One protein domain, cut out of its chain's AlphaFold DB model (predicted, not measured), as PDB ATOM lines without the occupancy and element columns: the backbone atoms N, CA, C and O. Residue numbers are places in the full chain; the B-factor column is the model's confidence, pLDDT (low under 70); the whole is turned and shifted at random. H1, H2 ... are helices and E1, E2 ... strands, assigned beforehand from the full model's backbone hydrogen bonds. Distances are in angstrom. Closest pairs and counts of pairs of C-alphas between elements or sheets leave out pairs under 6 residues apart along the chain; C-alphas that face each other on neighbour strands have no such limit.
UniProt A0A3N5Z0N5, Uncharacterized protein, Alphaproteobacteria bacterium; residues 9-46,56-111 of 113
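What this domain is: This is residues 9 to 46 and 56 to 111 of the 113 residues of an uncharacterized protein of Alphaproteobacteria bacterium (UniProt A0A3N5Z0N5). A small twisted slab of four parallel strands is sandwiched between two helices, H1 on one face and H2 on the other, and from it an arm made of H3 and then H4 leads away and gives the model its length. H4 forms the far end of that arm and touches no helix but H3, where the two make a corner. The printed part has 94 residues with four named helices and four named strands, in the order E1 H1 E2 E3 H2 E4 H3 H4; the sheet's order is E2 E1 E3 E4, and the class is mixed, helices and strands. The whole is only just compact, close to loose, with a radius of gyration of the C-alphas of 14.4 A, and elongated, spanning 43 by 28 by 27 A.

Where its parts are: Begin with the sheet: find C-alpha 9 at (20.651, 26.146, 40.067), where E1, residues 9 to 12, starts. Its sheet also holds E2, residues 34 to 38, 13.8 A long; E3, residues 58 to 62, 13.1 A; and E4, residues 85 to 87. H1, residues 19 to 30, runs 16.4 A from C-alpha 19 at (3.840, 28.482, 41.540). H2, residues 72 to 82, is 15.4 A long. H3 is residues 91 to 96, and H4, residues 100 to 109, runs 14.1 A to C-alpha 109 at (7.413, -1.504, 23.812).

How they stand to each other: Look first at E1 and E3, parallel at 20 degrees, with N 61 and O 10 2.7 A apart, within hydrogen-bond range. E2 and E1 are parallel at 12 degrees, with N 11 and O 36 at 2.8 A; E3 and E4 are parallel at 32 degrees, with N 60 and O 86 at 2.8 A. H1 is on the sheet over E2 and E1, at a height of 9.2 A; its closest C-alphas to E2 are those of Ala 28 and Ser 35, 6.3 A. On the opposite face H2 lies over E3 and E4 at a height of 8.5 A; the C-alphas of Gln 81 and Ile 87 are its closest to E4, 6.4 A. E1, H1, E2 and E3, H2, E4 are strand-helix-strand units, parallel neighbour strands with a helix between, both with right-handed crossovers; the helices on both faces give three layers. H2 and H3 touch, closest at the C-alphas of Leu 74 and Leu 91, 6.8 A, opposite ways at a shallow tilt of 34 degrees, only just short of steep. H3 and H4 touch only at the corner, and only just, with 3 pairs of C-alphas within 8 A, closest at Ile 96 and Ser 102, 5.3 A, about perpendicular at 89 degrees. In H1, H2, H3 and H4 every O i to N i+4 pair is within hydrogen-bond range.

The domain as a whole: The C-alphas farthest apart are those of Ser 46 and Lys 111, 44.7 A. Residues 47 to 55 are not printed, and C-alphas 46 and 56 are 22.4 A apart across the cut. Of the links printed whole, none is long. The mean pLDDT of the printed part is 90.7; residues 44 to 46 and 56 are under 70.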
ATOM      1  N   VAL A   9      21.972  26.619  40.470       92.31
ATOM      2  CA  VAL A   9      20.651  26.146  40.067       92.31
ATOM      3  C   VAL A   9      20.053  27.113  39.059       92.31
ATOM      4  O   VAL A   9      19.802  28.271  39.364       92.31
ATOM      5  N   ILE A  10      19.729  26.619  37.877       94.19
ATOM      6  CA  ILE A  10      18.919  27.349  36.906       94.19
ATOM      7  C   ILE A  10      17.497  26.804  36.961       94.19
ATOM      8  O   ILE A  10      17.305  25.590  36.975       94.19
ATOM      9  N   VAL A  11      16.495  27.680  36.963       95.44
ATOM     10  CA  VAL A  11      15.087  27.317  36.771       95.44
ATOM     11  C   VAL A  11      14.576  27.980  35.498       95.44
ATOM     12  O   VAL A  11      14.317  29.180  35.481       95.44
ATOM     13  N   ALA A  12      14.413  27.196  34.435       94.88
ATOM     14  CA  ALA A  12      13.923  27.688  33.154       94.88
ATOM     15  C   ALA A  12      12.410  27.488  33.044       94.88
ATOM     16  O   ALA A  12      11.924  26.358  33.080       94.88
ATOM     17  N   SER A  13      11.655  28.579  32.942       94.94
ATOM     18  CA  SER A  13      10.192  28.546  32.809       94.94
ATOM     19  C   SER A  13       9.665  29.847  32.216       94.94
ATOM     20  O   SER A  13      10.308  30.879  32.350       94.94
ATOM     21  N   GLU A  14       8.472  29.812  31.630       93.75
ATOM     22  CA  GLU A  14       7.886  30.948  30.901       93.75
ATOM     23  C   GLU A  14       7.627  32.191  31.763       93.75
ATOM     24  O   GLU A  14       7.543  33.296  31.244       93.75
ATOM     25  N   SER A  15       7.491  32.035  33.079       92.62
ATOM     26  CA  SER A  15       7.258  33.157  33.986       92.62
ATOM     27  C   SER A  15       7.827  32.863  35.376       92.62
ATOM     28  O   SER A  15       7.694  31.730  35.863       92.62
ATOM     29  N   PRO A  16       8.416  33.867  36.058       92.25
ATOM     30  CA  PRO A  16       8.874  33.703  37.432       92.25
ATOM     31  C   PRO A  16       7.689  33.591  38.398       92.25
ATOM     32  O   PRO A  16       7.844  33.114  39.523       92.25
ATOM     33  N   GLU A  17       6.494  33.994  37.949       94.69
ATOM     34  CA  GLU A  17       5.297  34.049  38.772       94.69
ATOM     35  C   GLU A  17       4.605  32.686  38.936       94.69
ATOM     36  O   GLU A  17       3.756  32.520  39.817       94.69
ATOM     37  N   LEU A  18       4.996  31.685  38.140       94.75
ATOM     38  CA  LEU A  18       4.465  30.326  38.229       94.75
ATOM     39  C   LEU A  18       4.751  29.719  39.606       94.75
ATOM     40  O   LEU A  18       5.883  29.745  40.095       94.75
ATOM     41  N   TYR A  19       3.739  29.086  40.206       95.19
ATOM     42  CA  TYR A  19       3.840  28.482  41.540       95.19
ATOM     43  C   TYR A  19       5.062  27.559  41.686       95.19
ATOM     44  O   TYR A  19       5.818  27.673  42.653       95.19
ATOM     45  N   THR A  20       5.301  26.668  40.713       94.00
ATOM     46  CA  THR A  20       6.437  25.735  40.774       94.00
ATOM     47  C   THR A  20       7.777  26.452  40.691       94.00
ATOM     48  O   THR A  20       8.715  26.060  41.379       94.00
ATOM     49  N   THR A  21       7.859  27.518  39.897       95.75
ATOM     50  CA  THR A  21       9.067  28.336  39.759       95.75
ATOM     51  C   THR A  21       9.363  29.064  41.062       95.75
ATOM     52  O   THR A  21      10.451  28.899  41.612       95.75
ATOM     53  N   LYS A  22       8.370  29.759  41.636       97.00
ATOM     54  CA  LYS A  22       8.495  30.405  42.954       97.00
ATOM     55  C   LYS A  22       8.947  29.426  44.028       97.00
ATOM     56  O   LYS A  22       9.863  29.730  44.789       97.00
ATOM     57  N   ARG A  23       8.330  28.240  44.076       96.94
ATOM     58  CA  ARG A  23       8.671  27.203  45.053       96.94
ATOM     59  C   ARG A  23      10.115  26.733  44.890       96.94
ATOM     60  O   ARG A  23      10.839  26.706  45.876       96.94
ATOM     61  N   LEU A  24      10.554  26.406  43.673       95.81
ATOM     62  CA  LEU A  24      11.933  25.969  43.418       95.81
ATOM     63  C   LEU A  24      12.956  27.046  43.800       95.81
ATOM     64  O   LEU A  24      13.938  26.743  44.477       95.81
ATOM     65  N   MET A  25      12.696  28.301  43.433       95.38
ATOM     66  CA  MET A  25      13.563  29.429  43.781       95.38
ATOM     67  C   MET A  25      13.613  29.666  45.297       95.38
ATOM     68  O   MET A  25      14.683  29.907  45.855       95.38
ATOM     69  N   LEU A  26      12.475  29.559  45.992       96.31
ATOM     70  CA  LEU A  26      12.408  29.669  47.450       96.31
ATOM     71  C   LEU A  26      13.212  28.559  48.141       96.31
ATOM     72  O   LEU A  26      13.985  28.843  49.055       96.31
ATOM     73  N   GLU A  27      13.049  27.308  47.712       95.75
ATOM     74  CA  GLU A  27      13.771  26.175  48.296       95.75
ATOM     75  C   GLU A  27      15.278  26.255  48.021       95.75
ATOM     76  O   GLU A  27      16.077  26.025  48.929       95.75
ATOM     77  N   ALA A  28      15.693  26.674  46.821       93.06
ATOM     78  CA  ALA A  28      17.104  26.911  46.520       93.06
ATOM     79  C   ALA A  28      17.716  27.973  47.453       93.06
ATOM     80  O   ALA A  28      18.794  27.754  48.010       93.06
ATOM     81  N   ARG A  29      16.995  29.075  47.710       91.88
ATOM     82  CA  ARG A  29      17.415  30.109  48.673       91.88
ATOM     83  C   ARG A  29      17.525  29.569  50.098       91.88
ATOM     84  O   ARG A  29      18.529  29.825  50.758       91.88
ATOM     85  N   LYS A  30      16.540  28.793  50.570       94.75
ATOM     86  CA  LYS A  30      16.582  28.151  51.903       94.75
ATOM     87  C   LYS A  30      17.795  27.233  52.055       94.75
ATOM     88  O   LYS A  30      18.433  27.221  53.105       94.75
ATOM     89  N   LEU A  31      18.142  26.510  50.992       92.19
ATOM     90  CA  LEU A  31      19.313  25.633  50.926       92.19
ATOM     91  C   LEU A  31      20.632  26.383  50.678       92.19
ATOM     92  O   LEU A  31      21.684  25.745  50.622       92.19
ATOM     93  N   LYS A  32      20.592  27.718  50.566       90.19
ATOM     94  CA  LYS A  32      21.742  28.588  50.277       90.19
ATOM     95  C   LYS A  32      22.444  28.227  48.962       90.19
ATOM     96  O   LYS A  32      23.668  28.286  48.871       90.19
ATOM     97  N   TYR A  33      21.680  27.815  47.953       89.50
ATOM     98  CA  TYR A  33      22.188  27.597  46.598       89.50
ATOM     99  C   TYR A  33      22.137  28.900  45.805       89.50
ATOM    100  O   TYR A  33      21.219  29.704  45.980       89.50
ATOM    101  N   SER A  34      23.112  29.093  44.916       89.00
ATOM    102  CA  SER A  34      23.001  30.137  43.902       89.00
ATOM    103  C   SER A  34      21.901  29.714  42.938       89.00
ATOM    104  O   SER A  34      21.920  28.579  42.459       89.00
ATOM    105  N   SER A  35      20.911  30.575  42.706       91.38
ATOM    106  CA  SER A  35      19.778  30.237  41.848       91.38
ATOM    107  C   SER A  35      19.378  31.385  40.939       91.38
ATOM    108  O   SER A  35      19.165  32.497  41.429       91.38
ATOM    109  N   THR A  36      19.178  31.097  39.658       93.12
ATOM    110  CA  THR A  36      18.676  32.044  38.659       93.12
ATOM    111  C   THR A  36      17.438  31.490  37.961       93.12
ATOM    112  O   THR A  36      17.278  30.281  37.787       93.12
ATOM    113  N   TRP A  37      16.541  32.393  37.577       94.12
ATOM    114  CA  TRP A  37      15.398  32.087  36.725       94.12
ATOM    115  C   TRP A  37      15.587  32.773  35.375       94.12
ATOM    116  O   TRP A  37      16.106  33.889  35.329       94.12
ATOM    117  N   PHE A  38      15.130  32.125  34.305       92.81
ATOM    118  CA  PHE A  38      14.915  32.780  33.019       92.81
ATOM    119  C   PHE A  38      13.786  32.111  32.228       92.81
ATOM    120  O   PHE A  38      13.476  30.931  32.433       92.81
ATOM    121  N   ASN A  39      13.208  32.858  31.287       92.62
ATOM    122  CA  ASN A  39      12.337  32.315  30.253       92.62
ATOM    123  C   ASN A  39      13.191  31.839  29.068       92.62
ATOM    124  O   ASN A  39      13.861  32.670  28.452       92.62
ATOM    125  N   PRO A  40      13.211  30.535  28.726       91.50
ATOM    126  CA  PRO A  40      14.059  30.044  27.646       91.50
ATOM    127  C   PRO A  40      13.724  30.651  26.289       91.50
ATOM    128  O   PRO A  40      14.617  30.724  25.463       91.50
ATOM    129  N   TYR A  41      12.504  31.148  26.072       90.31
ATOM    130  CA  TYR A  41      12.108  31.793  24.814       90.31
ATOM    131  C   TYR A  41      12.524  33.268  24.714       90.31
ATOM    132  O   TYR A  41      12.534  33.829  23.625       90.31
ATOM    133  N   GLU A  42      12.883  33.890  25.835       87.12
ATOM    134  CA  GLU A  42      13.432  35.254  25.889       87.12
ATOM    135  C   GLU A  42      14.953  35.235  26.084       87.12
ATOM    136  O   GLU A  42      15.598  36.277  26.221       87.12
ATOM    137  N   TYR A  43      15.539  34.038  26.128       70.94
ATOM    138  CA  TYR A  43      16.947  33.855  26.407       70.94
ATOM    139  C   TYR A  43      17.781  34.298  25.206       70.94
ATOM    140  O   TYR A  43      17.968  33.568  24.231       70.94
ATOM    141  N   LEU A  44      18.318  35.513  25.287       67.00
ATOM    142  CA  LEU A  44      19.400  35.938  24.415       67.00
ATOM    143  C   LEU A  44      20.632  35.110  24.780       67.00
ATOM    144  O   LEU A  44      21.097  35.159  25.920       67.00
ATOM    145  N   PHE A  45      21.182  34.364  23.819       62.53
ATOM    146  CA  PHE A  45      22.479  33.702  23.959       62.53
ATOM    147  C   PHE A  45      23.591  34.761  24.070       62.53
ATOM    148  O   PHE A  45      24.383  34.950  23.150       62.53
ATOM    149  N   SER A  46      23.676  35.484  25.189       53.84
ATOM    150  CA  SER A  46      24.847  36.296  25.497       53.84
ATOM    151  C   SER A  46      25.973  35.324  25.830       53.84
ATOM    152  O   SER A  46      26.034  34.750  26.919       53.84
ATOM    153  N   LYS A  56      31.482  22.795  40.847       65.25
ATOM    154  CA  LYS A  56      31.050  21.422  41.089       65.25
ATOM    155  C   LYS A  56      29.563  21.455  41.446       65.25
ATOM    156  O   LYS A  56      29.195  22.044  42.458       65.25
ATOM    157  N   ASN A  57      28.753  20.704  40.696       78.75
ATOM    158  CA  ASN A  57      27.303  20.508  40.876       78.75
ATOM    159  C   ASN A  57      26.419  21.660  40.353       78.75
ATOM    160  O   ASN A  57      25.767  22.363  41.128       78.75
ATOM    161  N   LYS A  58      26.348  21.794  39.025       89.88
ATOM    162  CA  LYS A  58      25.378  22.641  38.319       89.88
ATOM    163  C   LYS A  58      24.085  21.856  38.039       89.88
ATOM    164  O   LYS A  58      24.148  20.707  37.597       89.88
ATOM    165  N   LEU A  59      22.921  22.448  38.291       92.75
ATOM    166  CA  LEU A  59      21.599  21.831  38.128       92.75
ATOM    167  C   LEU A  59      20.684  22.752  37.322       92.75
ATOM    168  O   LEU A  59      20.625  23.948  37.581       92.75
ATOM    169  N   TYR A  60      19.959  22.198  36.360       94.25
ATOM    170  CA  TYR A  60      19.024  22.928  35.513       94.25
ATOM    171  C   TYR A  60      17.641  22.297  35.627       94.25
ATOM    172  O   TYR A  60      17.441  21.145  35.241       94.25
ATOM    173  N   PHE A  61      16.683  23.050  36.152       95.88
ATOM    174  CA  PHE A  61      15.280  22.679  36.191       95.88
ATOM    175  C   PHE A  61      14.591  23.096  34.896       95.88
ATOM    176  O   PHE A  61      14.288  24.272  34.697       95.88
ATOM    177  N   HIS A  62      14.297  22.113  34.051       94.56
ATOM    178  CA  HIS A  62      13.478  22.296  32.858       94.56
ATOM    179  C   HIS A  62      11.994  22.339  33.259       94.56
ATOM    180  O   HIS A  62      11.409  21.316  33.627       94.56
ATOM    181  N   ARG A  63      11.394  23.535  33.269       93.38
ATOM    182  CA  ARG A  63      10.025  23.794  33.756       93.38
ATOM    183  C   ARG A  63       9.153  24.536  32.739       93.38
ATOM    184  O   ARG A  63       8.149  25.131  33.123       93.38
ATOM    185  N   THR A  64       9.510  24.487  31.464       90.50
ATOM    186  CA  THR A  64       8.623  24.855  30.358       90.50
ATOM    187  C   THR A  64       7.567  23.786  30.124       90.50
ATOM    188  O   THR A  64       7.747  22.614  30.462       90.50
ATOM    189  N   THR A  65       6.430  24.210  29.579       83.25
ATOM    190  CA  THR A  65       5.294  23.335  29.290       83.25
ATOM    191  C   THR A  65       4.862  23.480  27.843       83.25
ATOM    192  O   THR A  65       4.914  24.568  27.279       83.25
ATOM    193  N   GLY A  66       4.381  22.381  27.265       82.94
ATOM    194  CA  GLY A  66       4.007  22.335  25.857       82.94
ATOM    195  C   GLY A  66       5.217  22.316  24.923       82.94
ATOM    196  O   GLY A  66       6.363  22.188  25.354       82.94
ATOM    197  N   ILE A  67       4.929  22.410  23.629       83.81
ATOM    198  CA  ILE A  67       5.924  22.456  22.559       83.81
ATOM    199  C   ILE A  67       5.759  23.810  21.877       83.81
ATOM    200  O   ILE A  67       4.686  24.121  21.361       83.81
ATOM    201  N   LYS A  68       6.810  24.629  21.901       85.25
ATOM    202  CA  LYS A  68       6.872  25.911  21.191       85.25
ATOM    203  C   LYS A  68       8.157  25.960  20.381       85.25
ATOM    204  O   LYS A  68       9.184  25.475  20.858       85.25
ATOM    205  N   TYR A  69       8.083  26.571  19.199       87.94
ATOM    206  CA  TYR A  69       9.229  26.800  18.312       87.94
ATOM    207  C   TYR A  69      10.082  25.533  18.121       87.94
ATOM    208  O   TYR A  69      11.277  25.548  18.391       87.94
ATOM    209  N   ASP A  70       9.447  24.417  17.753       86.94
ATOM    210  CA  ASP A  70      10.126  23.150  17.434       86.94
ATOM    211  C   ASP A  70      11.116  22.671  18.510       86.94
ATOM    212  O   ASP A  70      12.272  22.359  18.237       86.94
ATOM    213  N   ASN A  71      10.655  22.612  19.766       89.62
ATOM    214  CA  ASN A  71      11.458  22.200  20.926       89.62
ATOM    215  C   ASN A  71      12.663  23.112  21.223       89.62
ATOM    216  O   ASN A  71      13.664  22.665  21.791       89.62
ATOM    217  N   PHE A  72      12.567  24.407  20.910       91.44
ATOM    218  CA  PHE A  72      13.615  25.384  21.220       91.44
ATOM    219  C   PHE A  72      14.082  25.350  22.686       91.44
ATOM    220  O   PHE A  72      15.265  25.493  22.991       91.44
ATOM    221  N   ASP A  73      13.174  25.097  23.622       92.50
ATOM    222  CA  ASP A  73      13.494  24.984  25.042       92.50
ATOM    223  C   ASP A  73      14.338  23.740  25.388       92.50
ATOM    224  O   ASP A  73      15.152  23.781  26.319       92.50
ATOM    225  N   LEU A  74      14.211  22.649  24.623       93.69
ATOM    226  CA  LEU A  74      15.107  21.491  24.721       93.69
ATOM    227  C   LEU A  74      16.493  21.812  24.158       93.69
ATOM    228  O   LEU A  74      17.478  21.399  24.766       93.69
ATOM    229  N   LEU A  75      16.594  22.619  23.093       92.06
ATOM    230  CA  LEU A  75      17.887  23.106  22.586       92.06
ATOM    231  C   LEU A  75      18.617  23.949  23.636       92.06
ATOM    232  O   LEU A  75      19.801  23.728  23.897       92.06
ATOM    233  N   VAL A  76      17.907  24.865  24.303       92.38
ATOM    234  CA  VAL A  76      18.468  25.662  25.407       92.38
ATOM    235  C   VAL A  76      18.924  24.755  26.555       92.38
ATOM    236  O   VAL A  76      20.014  24.927  27.104       92.38
ATOM    237  N   SER A  77      18.127  23.742  26.898       93.25
ATOM    238  CA  SER A  77      18.491  22.769  27.933       93.25
ATOM    239  C   SER A  77      19.730  21.952  27.539       93.25
ATOM    240  O   SER A  77      20.624  21.760  28.361       93.25
ATOM    241  N   GLY A  78      19.830  21.533  26.275       93.12
ATOM    242  CA  GLY A  78      20.993  20.851  25.705       93.12
ATOM    243  C   GLY A  78      22.255  21.704  25.736       93.12
ATOM    244  O   GLY A  78      23.311  21.218  26.140       93.12
ATOM    245  N   PHE A  79      22.143  22.997  25.428       91.25
ATOM    246  CA  PHE A  79      23.244  23.940  25.591       91.25
ATOM    247  C   PHE A  79      23.743  23.967  27.044       91.25
ATOM    248  O   PHE A  79      24.939  23.818  27.293       91.25
ATOM    249  N   HIS A  80      22.854  24.078  28.035       90.06
ATOM    250  CA  HIS A  80      23.272  24.032  29.440       90.06
ATOM    251  C   HIS A  80      23.868  22.676  29.837       90.06
ATOM    252  O   HIS A  80      24.840  22.639  30.594       90.06
ATOM    253  N   GLN A  81      23.353  21.571  29.293       92.31
ATOM    254  CA  GLN A  81      23.915  20.240  29.516       92.31
ATOM    255  C   GLN A  81      25.365  20.146  29.023       92.31
ATOM    256  O   GLN A  81      26.231  19.671  29.758       92.31
ATOM    257  N   GLN A  82      25.647  20.659  27.822       89.94
ATOM    258  CA  GLN A  82      27.004  20.742  27.265       89.94
ATOM    259  C   GLN A  82      27.931  21.627  28.119       89.94
ATOM    260  O   GLN A  82      29.125  21.364  28.207       89.94
ATOM    261  N   ASN A  83      27.374  22.616  28.825       85.81
ATOM    262  CA  ASN A  83      28.085  23.482  29.776       85.81
ATOM    263  C   ASN A  83      28.173  22.903  31.209       85.81
ATOM    264  O   ASN A  83      28.469  23.619  32.177       85.81
ATOM    265  N   GLY A  84      27.910  21.602  31.363       88.12
ATOM    266  CA  GLY A  84      28.094  20.865  32.611       88.12
ATOM    267  C   GLY A  84      26.918  20.932  33.587       88.12
ATOM    268  O   GLY A  84      27.065  20.496  34.731       88.12
ATOM    269  N   PHE A  85      25.756  21.456  33.180       91.00
ATOM    270  CA  PHE A  85      24.542  21.356  33.990       91.00
ATOM    271  C   PHE A  85      23.957  19.946  33.926       91.00
ATOM    272  O   PHE A  85      23.770  19.367  32.858       91.00
ATOM    273  N   LYS A  86      23.566  19.411  35.080       93.00
ATOM    274  CA  LYS A  86      22.657  18.269  35.130       93.00
ATOM    275  C   LYS A  86      21.236  18.769  34.885       93.00
ATOM    276  O   LYS A  86      20.735  19.568  35.670       93.00
ATOM    277  N   ILE A  87      20.585  18.293  33.832       94.12
ATOM    278  CA  ILE A  87      19.192  18.643  33.532       94.12
ATOM    279  C   ILE A  87      18.250  17.776  34.375       94.12
ATOM    280  O   ILE A  87      18.489  16.578  34.559       94.12
ATOM    281  N   THR A  88      17.187  18.366  34.923       89.62
ATOM    282  CA  THR A  88      16.111  17.601  35.556       89.62
ATOM    283  C   THR A  88      15.251  16.949  34.489       89.62
ATOM    284  O   THR A  88      14.633  17.651  33.691       89.62
ATOM    285  N   ASN A  89      15.179  15.621  34.548       87.81
ATOM    286  CA  ASN A  89      14.718  14.728  33.485       87.81
ATOM    287  C   ASN A  89      15.698  14.687  32.294       87.81
ATOM    288  O   ASN A  89      16.142  15.733  31.823       87.81
ATOM    289  N   PRO A  90      16.060  13.490  31.801       90.94
ATOM    290  CA  PRO A  90      16.854  13.365  30.581       90.94
ATOM    291  C   PRO A  90      16.149  14.027  29.390       90.94
ATOM    292  O   PRO A  90      14.941  13.857  29.236       90.94
ATOM    293  N   LEU A  91      16.896  14.726  28.526       92.75
ATOM    294  CA  LEU A  91      16.326  15.390  27.342       92.75
ATOM    295  C   LEU A  91      15.575  14.408  26.441       92.75
ATOM    296  O   LEU A  91      14.448  14.689  26.062       92.75
ATOM    297  N   GLN A  92      16.131  13.217  26.221       92.06
ATOM    298  CA  GLN A  92      15.468  12.158  25.456       92.06
ATOM    299  C   GLN A  92      14.104  11.770  26.049       92.06
ATOM    300  O   GLN A  92      13.149  11.530  25.319       92.06
ATOM    301  N   ALA A  93      13.989  11.722  27.380       91.75
ATOM    302  CA  ALA A  93      12.704  11.456  28.017       91.75
ATOM    303  C   ALA A  93      11.741  12.630  27.793       91.75
ATOM    304  O   ALA A  93      10.575  12.411  27.481       91.75
ATOM    305  N   LEU A  94      12.219  13.872  27.905       91.81
ATOM    306  CA  LEU A  94      11.398  15.047  27.607       91.81
ATOM    307  C   LEU A  94      10.898  15.034  26.154       91.81
ATOM    308  O   LEU A  94       9.736  15.346  25.938       91.81
ATOM    309  N   GLU A  95      11.725  14.635  25.188       91.62
ATOM    310  CA  GLU A  95      11.338  14.489  23.778       91.62
ATOM    311  C   GLU A  95      10.266  13.409  23.590       91.62
ATOM    312  O   GLU A  95       9.192  13.699  23.066       91.62
ATOM    313  N   ILE A  96      10.515  12.189  24.084       92.06
ATOM    314  CA  ILE A  96       9.593  11.049  23.936       92.06
ATOM    315  C   ILE A  96       8.228  11.349  24.558       92.06
ATOM    316  O   ILE A  96       7.202  11.067  23.953       92.06
ATOM    317  N   PHE A  97       8.199  11.908  25.771       91.12
ATOM    318  CA  PHE A  97       6.951  12.120  26.512       91.12
ATOM    319  C   PHE A  97       6.198  13.401  26.121       91.12
ATOM    320  O   PHE A  97       5.121  13.660  26.659       91.12
ATOM    321  N   ARG A  98       6.741  14.210  25.204       89.81
ATOM    322  CA  ARG A  98       6.038  15.354  24.597       89.81
ATOM    323  C   ARG A  98       5.207  14.949  23.389       89.81
ATOM    324  O   ARG A  98       4.138  15.519  23.176       89.81
ATOM    325  N   ASP A  99       5.709  14.001  22.609       89.31
ATOM    326  CA  ASP A  99       5.049  13.497  21.415       89.31
ATOM    327  C   ASP A  99       4.169  12.287  21.750       89.31
ATOM    328  O   ASP A  99       4.638  11.296  22.306       89.31
ATOM    329  N   LYS A 100       2.874  12.357  21.425       91.06
ATOM    330  CA  LYS A 100       1.912  11.311  21.810       91.06
ATOM    331  C   LYS A 100       2.174   9.991  21.095       91.06
ATOM    332  O   LYS A 100       1.959   8.936  21.692       91.06
ATOM    333  N   ASP A 101       2.646  10.049  19.856       93.88
ATOM    334  CA  ASP A 101       2.921   8.854  19.065       93.88
ATOM    335  C   ASP A 101       4.161   8.139  19.610       93.88
ATOM    336  O   ASP A 101       4.113   6.943  19.911       93.88
ATOM    337  N   SER A 102       5.235   8.888  19.865       93.56
ATOM    338  CA  SER A 102       6.450   8.397  20.523       93.56
ATOM    339  C   SER A 102       6.167   7.872  21.927       93.56
ATOM    340  O   SER A 102       6.656   6.803  22.295       93.56
ATOM    341  N   GLN A 103       5.348   8.578  22.708       95.00
ATOM    342  CA  GLN A 103       4.918   8.136  24.030       95.00
ATOM    343  C   GLN A 103       4.144   6.815  23.949       95.00
ATOM    344  O   GLN A 103       4.435   5.888  24.704       95.00
ATOM    345  N   SER A 104       3.172   6.713  23.039       96.25
ATOM    346  CA  SER A 104       2.385   5.495  22.833       96.25
ATOM    347  C   SER A 104       3.282   4.323  22.439       96.25
ATOM    348  O   SER A 104       3.198   3.247  23.036       96.25
ATOM    349  N   LEU A 105       4.202   4.535  21.496       96.06
ATOM    350  CA  LEU A 105       5.166   3.523  21.076       96.06
ATOM    351  C   LEU A 105       6.062   3.080  22.241       96.06
ATOM    352  O   LEU A 105       6.232   1.882  22.463       96.06
ATOM    353  N   PHE A 106       6.589   4.032  23.016       95.69
ATOM    354  CA  PHE A 106       7.406   3.756  24.196       95.69
ATOM    355  C   PHE A 106       6.653   2.889  25.216       95.69
ATOM    356  O   PHE A 106       7.169   1.862  25.660       95.69
ATOM    357  N   LEU A 107       5.415   3.256  25.560       96.44
ATOM    358  CA  LEU A 107       4.604   2.508  26.526       96.44
ATOM    359  C   LEU A 107       4.286   1.091  26.033       96.44
ATOM    360  O   LEU A 107       4.391   0.144  26.813       96.44
ATOM    361  N   ASN A 108       3.973   0.932  24.745       96.50
ATOM    362  CA  ASN A 108       3.722  -0.375  24.138       96.50
ATOM    363  C   ASN A 108       4.966  -1.278  24.178       96.50
ATOM    364  O   ASN A 108       4.880  -2.424  24.620       96.50
ATOM    365  N   ILE A 109       6.137  -0.760  23.779       96.19
ATOM    366  CA  ILE A 109       7.413  -1.504  23.812       96.19
ATOM    367  C   ILE A 109       7.714  -2.016  25.228       96.19
ATOM    368  O   ILE A 109       8.192  -3.138  25.402       96.19
ATOM    369  N   HIS A 110       7.394  -1.213  26.244       95.75
ATOM    370  CA  HIS A 110       7.625  -1.547  27.647       95.75
ATOM    371  C   HIS A 110       6.456  -2.271  28.336       95.75
ATOM    372  O   HIS A 110       6.580  -2.594  29.517       95.75
ATOM    373  N   LYS A 111       5.363  -2.584  27.623       95.38
ATOM    374  CA  LYS A 111       4.159  -3.251  28.160       95.38
ATOM    375  C   LYS A 111       3.521  -2.491  29.334       95.38
ATOM    376  O   LYS A 111       3.168  -3.086  30.351       95.38
TER     377      LYS A 111